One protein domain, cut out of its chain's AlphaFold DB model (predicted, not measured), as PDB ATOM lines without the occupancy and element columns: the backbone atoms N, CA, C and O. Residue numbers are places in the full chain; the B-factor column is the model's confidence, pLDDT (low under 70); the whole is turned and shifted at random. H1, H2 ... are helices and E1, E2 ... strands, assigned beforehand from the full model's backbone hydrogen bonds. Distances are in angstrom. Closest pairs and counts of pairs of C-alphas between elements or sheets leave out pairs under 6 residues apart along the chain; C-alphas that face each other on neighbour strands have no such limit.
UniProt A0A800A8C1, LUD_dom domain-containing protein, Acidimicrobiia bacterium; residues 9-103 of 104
ATOM      1  N   GLY A   9       4.358 -35.779 -39.949       94.00
ATOM      2  CA  GLY A   9       3.914 -34.394 -39.911       94.00
ATOM      3  C   GLY A   9       3.154 -34.092 -38.632       94.00
ATOM      4  O   GLY A   9       2.369 -34.911 -38.163       94.00
ATOM      5  N   VAL A  10       3.383 -32.909 -38.065       95.62
ATOM      6  CA  VAL A  10       2.706 -32.455 -36.846       95.62
ATOM      7  C   VAL A  10       2.027 -31.125 -37.130       95.62
ATOM      8  O   VAL A  10       2.645 -30.219 -37.691       95.62
ATOM      9  N   THR A  11       0.761 -30.998 -36.743       96.12
ATOM     10  CA  THR A  11       0.010 -29.746 -36.883       96.12
ATOM     11  C   THR A  11      -0.775 -29.432 -35.620       96.12
ATOM     12  O   THR A  11      -1.393 -30.322 -35.041       96.12
ATOM     13  N   GLY A  12      -0.851 -28.152 -35.260       95.94
ATOM     14  CA  GLY A  12      -1.970 -27.669 -34.452       95.94
ATOM     15  C   GLY A  12      -3.265 -27.686 -35.267       95.94
ATOM     16  O   GLY A  12      -3.230 -27.572 -36.495       95.94
ATOM     17  N   SER A  13      -4.394 -27.821 -34.585       96.31
ATOM     18  CA  SER A  13      -5.732 -27.681 -35.161       96.31
ATOM     19  C   SER A  13      -6.437 -26.462 -34.575       96.31
ATOM     20  O   SER A  13      -6.064 -25.971 -33.514       96.31
ATOM     21  N   VAL A  14      -7.425 -25.940 -35.300       97.06
ATOM     22  CA  VAL A  14      -8.281 -24.851 -34.797       97.06
ATOM     23  C   VAL A  14      -9.582 -25.363 -34.189       97.06
ATOM     24  O   VAL A  14     -10.280 -24.598 -33.537       97.06
ATOM     25  N   ALA A  15      -9.919 -26.629 -34.442       98.00
ATOM     26  CA  ALA A  15     -11.010 -27.340 -33.793       98.00
ATOM     27  C   ALA A  15     -10.877 -28.851 -34.009       98.00
ATOM     28  O   ALA A  15     -10.392 -29.304 -35.056       98.00
ATOM     29  N   GLY A  16     -11.391 -29.624 -33.054       97.56
ATOM     30  CA  GLY A  16     -11.729 -31.036 -33.238       97.56
ATOM     31  C   GLY A  16     -13.244 -31.214 -33.313       97.56
ATOM     32  O   GLY A  16     -13.968 -30.658 -32.497       97.56
ATOM     33  N   LEU A  17     -13.737 -31.980 -34.285       97.31
ATOM     34  CA  LEU A  17     -15.163 -32.225 -34.504       97.31
ATOM     35  C   LEU A  17     -15.552 -33.584 -33.919       97.31
ATOM     36  O   LEU A  17     -15.207 -34.628 -34.478       97.31
ATOM     37  N   ALA A  18     -16.280 -33.567 -32.803       94.75
ATOM     38  CA  ALA A  18     -16.594 -34.768 -32.031       94.75
ATOM     39  C   ALA A  18     -17.508 -35.751 -32.781       94.75
ATOM     40  O   ALA A  18     -17.296 -36.956 -32.707       94.75
ATOM     41  N   GLU A  19     -18.503 -35.251 -33.521       94.50
ATOM     42  CA  GLU A  19     -19.456 -36.093 -34.260       94.50
ATOM     43  C   GLU A  19     -18.780 -36.935 -35.350       94.50
ATOM     44  O   GLU A  19     -19.091 -38.113 -35.510       94.50
ATOM     45  N   SER A  20     -17.863 -36.332 -36.108       92.19
ATOM     46  CA  SER A  20     -17.243 -36.966 -37.272       92.19
ATOM     47  C   SER A  20     -15.855 -37.540 -36.988       92.19
ATOM     48  O   SER A  20     -15.303 -38.225 -37.847       92.19
ATOM     49  N   GLY A  21     -15.267 -37.260 -35.819       90.44
ATOM     50  CA  GLY A  21     -13.875 -37.614 -35.531       90.44
ATOM     51  C   GLY A  21     -12.895 -36.894 -36.460       90.44
ATOM     52  O   GLY A  21     -11.925 -37.493 -36.927       90.44
ATOM     53  N   SER A  22     -13.178 -35.627 -36.775       94.69
ATOM     54  CA  SER A  22     -12.376 -34.827 -37.710       94.69
ATOM     55  C   SER A  22     -11.574 -33.744 -37.002       94.69
ATOM     56  O   SER A  22     -11.930 -33.308 -35.913       94.69
ATOM     57  N   VAL A  23     -10.535 -33.234 -37.659       96.81
ATOM     58  CA  VAL A  23      -9.825 -32.018 -37.238       96.81
ATOM     59  C   VAL A  23      -9.925 -30.942 -38.309       96.81
ATOM     60  O   VAL A  23      -9.898 -31.245 -39.505       96.81
ATOM     61  N   VAL A  24     -10.025 -29.685 -37.881       97.19
ATOM     62  CA  VAL A  24     -10.019 -28.515 -38.762       97.19
ATOM     63  C   VAL A  24      -8.648 -27.852 -38.700       97.19
ATOM     64  O   VAL A  24      -8.156 -27.503 -37.625       97.19
ATOM     65  N   LEU A  25      -8.024 -27.671 -39.859       96.50
ATOM     66  CA  LEU A  25      -6.696 -27.089 -40.014       96.50
ATOM     67  C   LEU A  25      -6.784 -25.826 -40.871       96.50
ATOM     68  O   LEU A  25      -7.419 -25.825 -41.926       96.50
ATOM     69  N   LEU A  26      -6.094 -24.770 -40.440       95.69
ATOM     70  CA  LEU A  26      -5.871 -23.566 -41.241       95.69
ATOM     71  C   LEU A  26      -4.388 -23.474 -41.587       95.69
ATOM     72  O   LEU A  26      -3.530 -23.469 -40.698       95.69
ATOM     73  N   HIS A  27      -4.090 -23.378 -42.879       93.88
ATOM     74  CA  HIS A  27      -2.728 -23.270 -43.383       93.88
ATOM     75  C   HIS A  27      -2.370 -21.838 -43.780       93.88
ATOM     76  O   HIS A  27      -3.215 -20.979 -44.027       93.88
ATOM     77  N   GLY A  28      -1.078 -21.560 -43.831       89.75
ATOM     78  CA  GLY A  28      -0.572 -20.228 -44.118       89.75
ATOM     79  C   GLY A  28       0.927 -20.171 -43.914       89.75
ATOM     80  O   GLY A  28       1.601 -21.204 -43.859       89.75
ATOM     81  N   GLU A  29       1.447 -18.960 -43.783       89.19
ATOM     82  CA  GLU A  29       2.841 -18.752 -43.413       89.19
ATOM     83  C   GLU A  29       3.147 -19.448 -42.074       89.19
ATOM     84  O   GLU A  29       2.364 -19.384 -41.127       89.19
ATOM     85  N   GLY A  30       4.232 -20.226 -42.028       87.94
ATOM     86  CA  GLY A  30       4.594 -21.050 -40.864       87.94
ATOM     87  C   GLY A  30       3.711 -22.284 -40.615       87.94
ATOM     88  O   GLY A  30       4.044 -23.102 -39.761       87.94
ATOM     89  N   ARG A  31       2.619 -22.477 -41.369       90.56
ATOM     90  CA  ARG A  31       1.693 -23.621 -41.247       90.56
ATOM     91  C   ARG A  31       1.495 -24.307 -42.605       90.56
ATOM     92  O   ARG A  31       0.403 -24.229 -43.175       90.56
ATOM     93  N   PRO A  32       2.528 -24.959 -43.170       91.00
ATOM     94  CA  PRO A  32       2.460 -25.513 -44.519       91.00
ATOM     95  C   PRO A  32       1.476 -26.689 -44.605       91.00
ATOM     96  O   PRO A  32       1.535 -27.611 -43.794       91.00
ATOM     97  N   ARG A  33       0.643 -26.723 -45.655       90.69
ATOM     98  CA  ARG A  33      -0.312 -27.830 -45.890       90.69
ATOM     99  C   ARG A  33       0.341 -29.205 -46.000       90.69
ATOM    100  O   ARG A  33      -0.276 -30.223 -45.732       90.69
ATOM    101  N   MET A  34       1.606 -29.251 -46.416       89.94
ATOM    102  CA  MET A  34       2.304 -30.525 -46.557       89.94
ATOM    103  C   MET A  34       2.459 -31.239 -45.224       89.94
ATOM    104  O   MET A  34       2.464 -32.456 -45.238       89.94
ATOM    105  N   ALA A  35       2.503 -30.530 -44.092       91.19
ATOM    106  CA  ALA A  35       2.613 -31.162 -42.781       91.19
ATOM    107  C   ALA A  35       1.412 -32.063 -42.429       91.19
ATOM    108  O   ALA A  35       1.573 -32.970 -41.625       91.19
ATOM    109  N   SER A  36       0.233 -31.852 -43.023       90.69
ATOM    110  CA  SER A  36      -0.947 -32.706 -42.814       90.69
ATOM    111  C   SER A  36      -1.237 -33.664 -43.970       90.69
ATOM    112  O   SER A  36      -1.998 -34.608 -43.790       90.69
ATOM    113  N   LEU A  37      -0.665 -33.432 -45.158       88.44
ATOM    114  CA  LEU A  37      -1.063 -34.137 -46.387       88.44
ATOM    115  C   LEU A  37       0.014 -35.043 -46.987       88.44
ATOM    116  O   LEU A  37      -0.332 -36.005 -47.664       88.44
ATOM    117  N   ALA A  38       1.297 -34.711 -46.818       88.31
ATOM    118  CA  ALA A  38       2.386 -35.415 -47.500       88.31
ATOM    119  C   ALA A  38       2.994 -36.581 -46.692       88.31
ATOM    120  O   ALA A  38       3.336 -37.588 -47.309       88.31
ATOM    121  N   PRO A  39       3.158 -36.479 -45.357       89.81
ATOM    122  CA  PRO A  39       3.719 -37.562 -44.564       89.81
ATOM    123  C   PRO A  39       2.834 -38.799 -44.479       89.81
ATOM    124  O   PRO A  39       1.610 -38.708 -44.526       89.81
ATOM    125  N   GLU A  40       3.466 -39.957 -44.277       88.81
ATOM    126  CA  GLU A  40       2.748 -41.213 -44.036       88.81
ATOM    127  C   GLU A  40       1.989 -41.180 -42.700       88.81
ATOM    128  O   GLU A  40       0.891 -41.737 -42.596       88.81
ATOM    129  N   VAL A  41       2.544 -40.480 -41.703       92.06
ATOM    130  CA  VAL A  41       1.947 -40.284 -40.380       92.06
ATOM    131  C   VAL A  41       1.666 -38.804 -40.135       92.06
ATOM    132  O   VAL A  41       2.562 -37.967 -40.224       92.06
ATOM    133  N   HIS A  42       0.434 -38.475 -39.753       94.00
ATOM    134  CA  HIS A  42       0.038 -37.137 -39.315       94.00
ATOM    135  C   HIS A  42      -0.403 -37.167 -37.851       94.00
ATOM    136  O   HIS A  42      -1.245 -37.971 -37.459       94.00
ATOM    137  N   VAL A  43       0.171 -36.284 -37.035       96.06
ATOM    138  CA  VAL A  43      -0.236 -36.041 -35.650       96.06
ATOM    139  C   VAL A  43      -0.895 -34.669 -35.573       96.06
ATOM    140  O   VAL A  43      -0.250 -33.642 -35.801       96.06
ATOM    141  N   ALA A  44      -2.180 -34.646 -35.243       96.75
ATOM    142  CA  ALA A  44      -2.935 -33.424 -35.017       96.75
ATOM    143  C   ALA A  44      -3.078 -33.167 -33.514       96.75
ATOM    144  O   ALA A  44      -3.587 -34.008 -32.773       96.75
ATOM    145  N   LEU A  45      -2.635 -31.991 -33.079       97.56
ATOM    146  CA  LEU A  45      -2.814 -31.507 -31.718       97.56
ATOM    147  C   LEU A  45      -4.139 -30.745 -31.633       97.56
ATOM    148  O   LEU A  45      -4.375 -29.824 -32.424       97.56
ATOM    149  N   VAL A  46      -5.002 -31.138 -30.703       97.75
ATOM    150  CA  VAL A  46      -6.328 -30.544 -30.496       97.75
ATOM    151  C   VAL A  46      -6.436 -30.110 -29.044       97.75
ATOM    152  O   VAL A  46      -6.345 -30.941 -28.144       97.75
ATOM    153  N   GLU A  47      -6.640 -28.821 -28.805       98.19
ATOM    154  CA  GLU A  47      -6.941 -28.334 -27.459       98.19
ATOM    155  C   GLU A  47      -8.361 -28.757 -27.076       98.19
ATOM    156  O   GLU A  47      -9.291 -28.582 -27.868       98.19
ATOM    157  N   VAL A  48      -8.549 -29.311 -25.876       97.44
ATOM    158  CA  VAL A  48      -9.856 -29.811 -25.407       97.44
ATOM    159  C   VAL A  48     -10.921 -28.710 -25.440       97.44
ATOM    160  O   VAL A  48     -12.069 -28.976 -25.790       97.44
ATOM    161  N   GLU A  49     -10.531 -27.465 -25.160       97.75
ATOM    162  CA  GLU A  49     -11.412 -26.291 -25.205       97.75
ATOM    163  C   GLU A  49     -11.906 -25.949 -26.621       97.75
ATOM    164  O   GLU A  49     -12.922 -25.277 -26.779       97.75
ATOM    165  N   THR A  50     -11.225 -26.445 -27.658       97.75
ATOM    166  CA  THR A  50     -11.575 -26.230 -29.074       97.75
ATOM    167  C   THR A  50     -12.394 -27.378 -29.669       97.75
ATOM    168  O   THR A  50     -12.586 -27.458 -30.887       97.75
ATOM    169  N   LEU A  51     -12.870 -28.306 -28.833       97.62
ATOM    170  CA  LEU A  51     -13.762 -29.368 -29.278       97.62
ATOM    171  C   LEU A  51     -15.150 -28.815 -29.597       97.62
ATOM    172  O   LEU A  51     -15.820 -28.194 -28.779       97.62
ATOM    173  N   GLU A  52     -15.600 -29.125 -30.802       98.12
ATOM    174  CA  GLU A  52     -16.856 -28.673 -31.367       98.12
ATOM    175  C   GLU A  52     -17.742 -29.869 -31.673       98.12
ATOM    176  O   GLU A  52     -17.280 -30.928 -32.111       98.12
ATOM    177  N   ARG A  53     -19.054 -29.710 -31.473       96.69
ATOM    178  CA  ARG A  53     -19.986 -30.824 -31.682       96.69
ATOM    179  C   ARG A  53     -19.998 -31.273 -33.143       96.69
ATOM    180  O   ARG A  53     -19.903 -32.467 -33.405       96.69
ATOM    181  N   THR A  54     -20.135 -30.323 -34.069       97.38
ATOM    182  CA  THR A  54     -20.320 -30.579 -35.506       97.38
ATOM    183  C   THR A  54     -19.590 -29.531 -36.345       97.38
ATOM    184  O   THR A  54     -19.344 -28.414 -35.882       97.38
ATOM    185  N   LEU A  55     -19.311 -29.845 -37.617       96.75
ATOM    186  CA  LEU A  55     -18.744 -28.870 -38.560       96.75
ATOM    187  C   LEU A  55     -19.637 -27.629 -38.706       96.75
ATOM    188  O   LEU A  55     -19.140 -26.510 -38.769       96.75
ATOM    189  N   ALA A  56     -20.957 -27.823 -38.757       97.12
ATOM    190  CA  ALA A  56     -21.907 -26.726 -38.904       97.12
ATOM    191  C   ALA A  56     -21.891 -25.788 -37.687       97.12
ATOM    192  O   ALA A  56     -21.992 -24.572 -37.853       97.12
ATOM    193  N   HIS A  57     -21.736 -26.341 -36.478       97.75
ATOM    194  CA  HIS A  57     -21.599 -25.547 -35.259       97.75
ATOM    195  C   HIS A  57     -20.326 -24.694 -35.303       97.75
ATOM    196  O   HIS A  57     -20.407 -23.472 -35.177       97.75
ATOM    197  N   TRP A  58     -19.185 -25.319 -35.613       97.69
ATOM    198  CA  TRP A  58     -17.911 -24.614 -35.762       97.69
ATOM    199  C   TRP A  58     -17.976 -23.520 -36.838       97.69
ATOM    200  O   TRP A  58     -17.610 -22.374 -36.586       97.69
ATOM    201  N   ALA A  59     -18.503 -23.833 -38.026       96.62
ATOM    202  CA  ALA A  59     -18.587 -22.889 -39.142       96.62
ATOM    203  C   ALA A  59     -19.492 -21.686 -38.829       96.62
ATOM    204  O   ALA A  59     -19.199 -20.568 -39.252       96.62
ATOM    205  N   LYS A  60     -20.567 -21.892 -38.054       97.31
ATOM    206  CA  LYS A  60     -21.436 -20.806 -37.582       97.31
ATOM    207  C   LYS A  60     -20.703 -19.864 -36.622       97.31
ATOM    208  O   LYS A  60     -20.923 -18.658 -36.697       97.31
ATOM    209  N   GLY A  61     -19.845 -20.397 -35.748       97.06
ATOM    210  CA  GLY A  61     -18.985 -19.603 -34.860       97.06
ATOM    211  C   GLY A  61     -17.843 -18.891 -35.593       97.06
ATOM    212  O   GLY A  61     -17.393 -17.834 -35.156       97.06
ATOM    213  N   HIS A  62     -17.422 -19.421 -36.745       96.50
ATOM    214  CA  HIS A  62     -16.260 -18.946 -37.499       96.50
ATOM    215  C   HIS A  62     -16.591 -18.628 -38.972       96.50
ATOM    216  O   HIS A  62     -15.950 -19.159 -39.886       96.50
ATOM    217  N   PRO A  63     -17.543 -17.714 -39.254       95.69
ATOM    218  CA  PRO A  63     -18.079 -17.496 -40.605       95.69
ATOM    219  C   PRO A  63     -17.041 -16.997 -41.624       95.69
ATOM    220  O   PRO A  63     -17.249 -17.098 -42.831       95.69
ATOM    221  N   ASN A  64     -15.909 -16.465 -41.151       95.25
ATOM    222  CA  ASN A  64     -14.838 -15.928 -41.987       95.25
ATOM    223  C   ASN A  64     -13.574 -16.801 -42.021       95.25
ATOM    224  O   ASN A  64     -12.610 -16.401 -42.671       95.25
ATOM    225  N   ALA A  65     -13.554 -17.976 -41.378       93.19
ATOM    226  CA  ALA A  65     -12.341 -18.793 -41.247       93.19
ATOM    227  C   ALA A  65     -11.673 -19.091 -42.598       93.19
ATOM    228  O   ALA A  65     -10.468 -18.913 -42.749       93.19
ATOM    229  N   ALA A  66     -12.462 -19.452 -43.615       90.25
ATOM    230  CA  ALA A  66     -11.951 -19.738 -44.955       90.25
ATOM    231  C   ALA A  66     -11.310 -18.519 -45.650       90.25
ATOM    232  O   ALA A  66     -10.461 -18.692 -46.515       90.25
ATOM    233  N   ARG A  67     -11.689 -17.286 -45.278       92.12
ATOM    234  CA  ARG A  67     -11.107 -16.046 -45.829       92.12
ATOM    235  C   ARG A  67      -9.794 -15.653 -45.152       92.12
ATOM    236  O   ARG A  67      -9.060 -14.831 -45.687       92.12
ATOM    237  N   GLN A  68      -9.520 -16.204 -43.973       88.06
ATOM    238  CA  GLN A  68      -8.345 -15.888 -43.158       88.06
ATOM    239  C   GLN A  68      -7.150 -16.805 -43.454       88.06
ATOM    240  O   GLN A  68      -6.086 -16.649 -42.862       88.06
ATOM    241  N   THR A  69      -7.316 -17.776 -44.350       92.00
ATOM    242  CA  THR A  69      -6.317 -18.798 -44.657       92.00
ATOM    243  C   THR A  69      -6.167 -18.961 -46.162       92.00
ATOM    244  O   THR A  69      -7.104 -18.741 -46.926       92.00
ATOM    245  N   THR A  70      -4.990 -19.397 -46.600       89.81
ATOM    246  CA  THR A  70      -4.792 -19.831 -47.988       89.81
ATOM    247  C   THR A  70      -5.381 -21.219 -48.241       89.81
ATOM    248  O   THR A  70      -5.591 -21.598 -49.394       89.81
ATOM    249  N   ASN A  71      -5.621 -22.006 -47.186       93.12
ATOM    250  CA  ASN A  71      -6.160 -23.351 -47.294       93.12
ATOM    251  C   ASN A  71      -6.766 -23.820 -45.958       93.12
ATOM    252  O   ASN A  71      -6.055 -23.963 -44.964       93.12
ATOM    253  N   LEU A  72      -8.071 -24.094 -45.965       95.31
ATOM    254  CA  LEU A  72      -8.785 -24.748 -44.871       95.31
ATOM    255  C   LEU A  72      -8.930 -26.230 -45.219       95.31
ATOM    256  O   LEU A  72      -9.517 -26.561 -46.249       95.31
ATOM    257  N   VAL A  73      -8.413 -27.109 -44.363       93.56
ATOM    258  CA  VAL A  73      -8.497 -28.565 -44.539       93.56
ATOM    259  C   VAL A  73      -9.269 -29.166 -43.381       93.56
ATOM    260  O   VAL A  73      -9.011 -28.851 -42.223       93.56
ATOM    261  N   ILE A  74     -10.190 -30.066 -43.705       94.62
ATOM    262  CA  ILE A  74     -10.871 -30.907 -42.727       94.62
ATOM    263  C   ILE A  74     -10.393 -32.332 -42.975       94.62
ATOM    264  O   ILE A  74     -10.583 -32.861 -44.070       94.62
ATOM    265  N   VAL A  75      -9.744 -32.930 -41.980       92.62
ATOM    266  CA  VAL A  75      -9.223 -34.301 -42.063       92.62
ATOM    267  C   VAL A  75     -10.104 -35.206 -41.214       92.62
ATOM    268  O   VAL A  75     -10.265 -34.952 -40.023       92.62
ATOM    269  N   THR A  76     -10.661 -36.257 -41.819       90.75
ATOM    270  CA  THR A  76     -11.523 -37.243 -41.149       90.75
ATOM    271  C   THR A  76     -10.870 -38.614 -41.226       90.75
ATOM    272  O   THR A  76     -10.892 -39.252 -42.278       90.75
ATOM    273  N   GLY A  77     -10.301 -39.071 -40.109       81.50
ATOM    274  CA  GLY A  77      -9.604 -40.355 -40.045       81.50
ATOM    275  C   GLY A  77      -8.389 -40.470 -40.990       81.50
ATOM    276  O   GLY A  77      -7.997 -39.505 -41.648       81.50
ATOM    277  N   PRO A  78      -7.752 -41.654 -41.046       74.06
ATOM    278  CA  PRO A  78      -6.670 -41.932 -41.990       74.06
ATOM    279  C   PRO A  78      -7.184 -42.043 -43.432       74.06
ATOM    280  O   PRO A  78      -8.305 -42.502 -43.671       74.06
ATOM    281  N   SER A  79      -6.344 -41.689 -44.407       65.69
ATOM    282  CA  SER A  79      -6.691 -41.770 -45.828       65.69
ATOM    283  C   SER A  79      -6.950 -43.220 -46.250       65.69
ATOM    284  O   SER A  79      -6.047 -44.064 -46.262       65.69
ATOM    285  N   ARG A  80      -8.205 -43.509 -46.611       63.78
ATOM    286  CA  ARG A  80      -8.652 -44.810 -47.110       63.78
ATOM    287  C   ARG A  80      -9.458 -44.600 -48.383       63.78
ATOM    288  O   ARG A  80     -10.600 -44.154 -48.324       63.78
ATOM    289  N   THR A  81      -8.870 -44.936 -49.524       60.16
ATOM    290  CA  THR A  81      -9.556 -44.894 -50.816       60.16
ATOM    291  C   THR A  81      -9.758 -46.327 -51.289       60.16
ATOM    292  O   THR A  81      -8.807 -47.103 -51.368       60.16
ATOM    293  N   GLY A  82     -11.012 -46.705 -51.533       53.22
ATOM    294  CA  GLY A  82     -11.317 -47.916 -52.288       53.22
ATOM    295  C   GLY A  82     -11.186 -47.597 -53.769       53.22
ATOM    296  O   GLY A  82     -11.766 -46.612 -54.222       53.22
ATOM    297  N   ASP A  83     -10.401 -48.379 -54.499       58.19
ATOM    298  CA  ASP A  83     -10.386 -48.304 -55.959       58.19
ATOM    299  C   ASP A  83     -11.708 -48.855 -56.531       58.19
ATOM    300  O   ASP A  83     -12.433 -49.585 -55.847       58.19
ATOM    301  N   ILE A  84     -12.026 -48.536 -57.789       58.81
ATOM    302  CA  ILE A  84     -13.195 -49.054 -58.526       58.81
ATOM    303  C   ILE A  84     -13.187 -50.595 -58.538       58.81
ATOM    304  O   ILE A  84     -14.240 -51.230 -58.533       58.81
ATOM    305  N   GLU A  85     -11.999 -51.192 -58.454       68.75
ATOM    306  CA  GLU A  85     -11.762 -52.636 -58.352       68.75
ATOM    307  C   GLU A  85     -11.938 -53.209 -56.927       68.75
ATOM    308  O   GLU A  85     -11.601 -54.362 -56.673       68.75
ATOM    309  N   GLN A  86     -12.451 -52.415 -55.977       59.16
ATOM    310  CA  GLN A  86     -12.634 -52.761 -54.557       59.16
ATOM    311  C   GLN A  86     -11.345 -53.116 -53.798       59.16
ATOM    312  O   GLN A  86     -11.394 -53.634 -52.680       59.16
ATOM    313  N   GLN A  87     -10.179 -52.793 -54.356       56.44
ATOM    314  CA  GLN A  87      -8.915 -52.899 -53.639       56.44
ATOM    315  C   GLN A  87      -8.700 -51.659 -52.766       56.44
ATOM    316  O   GLN A  87      -8.875 -50.518 -53.196       56.44
ATOM    317  N   LEU A  88      -8.353 -51.888 -51.499       57.03
ATOM    318  CA  LEU A  88      -8.086 -50.819 -50.542       57.03
ATOM    319  C   LEU A  88      -6.667 -50.287 -50.749       57.03
ATOM    320  O   LEU A  88      -5.697 -50.901 -50.307       57.03
ATOM    321  N   ASN A  89      -6.561 -49.105 -51.347       61.62
ATOM    322  CA  ASN A  89      -5.303 -48.386 -51.473       61.62
ATOM    323  C   ASN A  89      -5.189 -47.373 -50.320       61.62
ATOM    324  O   ASN A  89      -5.862 -46.341 -50.279       61.62
ATOM    325  N   LEU A  90      -4.353 -47.695 -49.331       62.16
ATOM    326  CA  LEU A  90      -4.123 -46.851 -48.153       62.16
ATOM    327  C   LEU A  90      -3.061 -45.788 -48.446       62.16
ATOM    328  O   LEU A  90      -1.928 -46.141 -48.773       62.16
ATOM    329  N   GLY A  91      -3.385 -44.511 -48.221       59.44
ATOM    330  CA  GLY A  91      -2.401 -43.419 -48.234       59.44
ATOM    331  C   GLY A  91      -2.112 -42.760 -49.577       59.44
ATOM    332  O   GLY A  91      -1.105 -42.073 -49.708       59.44
ATOM    333  N   VAL A  92      -2.953 -42.970 -50.589       67.44
ATOM    334  CA  VAL A  92      -2.734 -42.389 -51.926       67.44
ATOM    335  C   VAL A  92      -3.019 -40.881 -51.949       67.44
ATOM    336  O   VAL A  92      -2.381 -40.137 -52.690       67.44
ATOM    337  N   HIS A  93      -3.950 -40.411 -51.113       72.31
ATOM    338  CA  HIS A  93      -4.430 -39.024 -51.117       72.31
ATOM    339  C   HIS A  93      -4.237 -38.294 -49.777       72.31
ATOM    340  O   HIS A  93      -4.812 -37.227 -49.568       72.31
ATOM    341  N   GLY A  94      -3.450 -38.859 -48.861       77.75
ATOM    342  CA  GLY A  94      -3.194 -38.294 -47.538       77.75
ATOM    343  C   GLY A  94      -2.484 -39.286 -46.612       77.75
ATOM    344  O   GLY A  94      -2.145 -40.388 -47.048       77.75
ATOM    345  N   PRO A  95      -2.283 -38.936 -45.333       85.62
ATOM    346  CA  PRO A  95      -1.570 -39.782 -44.382       85.62
ATOM    347  C   PRO A  95      -2.260 -41.140 -44.199       85.62
ATOM    348  O   PRO A  95      -3.488 -41.230 -44.085       85.62
ATOM    349  N   ARG A  96      -1.458 -42.210 -44.139       86.81
ATOM    350  CA  ARG A  96      -1.921 -43.579 -43.843       86.81
ATOM    351  C   ARG A  96      -2.314 -43.734 -42.383       86.81
ATOM    352  O   ARG A  96      -3.198 -44.527 -42.069       86.81
ATOM    353  N   HIS A  97      -1.673 -42.966 -41.508       89.75
ATOM    354  CA  HIS A  97      -1.929 -42.959 -40.078       89.75
ATOM    355  C   HIS A  97      -2.236 -41.538 -39.615       89.75
ATOM    356  O   HIS A  97      -1.452 -40.622 -39.851       89.75
ATOM    357  N   LEU A  98      -3.368 -41.368 -38.933       91.25
ATOM    358  CA  LEU A  98      -3.738 -40.129 -38.261       91.25
ATOM    359  C   LEU A  98      -3.801 -40.394 -36.759       91.25
ATOM    360  O   LEU A  98      -4.567 -41.249 -36.313       91.25
ATOM    361  N   HIS A  99      -3.023 -39.641 -35.991       94.19
ATOM    362  CA  HIS A  99      -3.093 -39.615 -34.537       94.19
ATOM    363  C   HIS A  99      -3.655 -38.270 -34.092       94.19
ATOM    364  O   HIS A  99      -3.167 -37.220 -34.508       94.19
ATOM    365  N   ILE A 100      -4.663 -38.302 -33.225       94.62
ATOM    366  CA  ILE A 100      -5.193 -37.105 -32.574       94.62
ATOM    367  C   ILE A 100      -4.712 -37.119 -31.130       94.62
ATOM    368  O   ILE A 100      -4.948 -38.086 -30.407       94.62
ATOM    369  N   VAL A 101      -4.031 -36.051 -30.725       96.94
ATOM    370  CA  VAL A 101      -3.585 -35.848 -29.347       96.94
ATOM    371  C   VAL A 101      -4.399 -34.705 -28.766       96.94
ATOM    372  O   VAL A 101      -4.295 -33.569 -29.230       96.94
ATOM    373  N   LEU A 102      -5.218 -35.025 -27.766       96.69
ATOM    374  CA  LEU A 102      -5.935 -34.020 -26.993       96.69
ATOM    375  C   LEU A 102      -4.979 -33.386 -25.982       96.69
ATOM    376  O   LEU A 102      -4.257 -34.100 -25.284       96.69
ATOM    377  N   ILE A 103      -4.981 -32.059 -25.917       97.38
ATOM    378  CA  ILE A 103      -4.180 -31.259 -24.988       97.38
ATOM    379  C   ILE A 103      -5.144 -30.466 -24.108       97.38
ATOM    380  O   ILE A 103      -6.026 -29.782 -24.625       97.38
TER     381      ILE A 103
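Overview. This is residues 9 to 103 of the 104 residues of the protein "LUD_dom domain-containing protein" of Acidimicrobiia bacterium (UniProt A0A800A8C1). Two small three-stranded sheets stand face to face with their strands crossed, a sandwich of the parallel sheet E1 E4 E8 and the antiparallel sheet E2 E3 E5, with the short helix H1 on the first and H2 on the second. A small hairpin of E6 and E7 lies at one end of the longest axis, farthest from the middle. The printed part has 95 residues, with two named helices and eight named strands in the order E1 E2 E3 H1 E4 H2 E5 E6 E7 E8, a mixed class of helices and strands. It is compact, with a radius of gyration of the C-alphas of 13.7 A and spans of 41 by 29 by 26 A.

Along the chain. E1, residues 9 to 12, begins at C-alpha 9 at (3.914, -34.394, -39.911) and runs on into E2, residues 15 to 17, across a break of 2 residues, at 100 degrees. E3 is residues 22 to 27, 16.1 A long, and H1 is residues 34 to 37. E4, residues 41 to 47, measures 19.7 A. H2, residues 55 to 61, begins at C-alpha 55 at (-18.744, -28.870, -38.560) and is 10.0 A long. E5 is residues 71 to 76, 16.1 A; E6 is residues 80 to 82 and E7 residues 88 to 90. E8, residues 97 to 103, measures 19.2 A and ends at C-alpha 103 at (-4.180, -31.259, -24.988).

Arrangement. The sheets of the sandwich are 9.9 A apart, centre to centre of the parts that face each other, with their strands at 82 degrees. E1 and E4 are parallel, with N 9 and O 41 at 2.8 A; E4 and E8 are parallel, with N 44 and O 99 at 2.9 A. E2 and E3 form an antiparallel hairpin, with N 17 and O 22 at 2.8 A. E3 and E5 are antiparallel, with N 25 and O 73 at 2.8 A. Between the sheets, the closest C-alphas of E2 and E4 are those of Gly 16 and Val 46, 6.1 A apart. H1 is on the sheet E1 E4 E8 at a height of 6.5 A, only just over E1, with 3 of its C-alphas there; it only grazes the other sheet. H2 is on the sheet E2 E3 E5 at a height of 10.2 A, only just over E2 and E3, with 3 C-alphas on each, and runs along the strands, at 21 degrees to E2 on the local plane. E6 and E7 form an antiparallel hairpin, with N 89 and O 81 at 3.0 A. In H2 every O i to N i+4 pair is within hydrogen-bond range; H1 is too short for such a pair.

Size, cuts and confidence. The C-alphas farthest apart, those of Glu 49 and Glu 85, are 42.3 A apart. The printed part has no cut and no long link. The mean pLDDT of the printed part is 88.4, and residues 79 to 92, which include E6 and E7, are under 70.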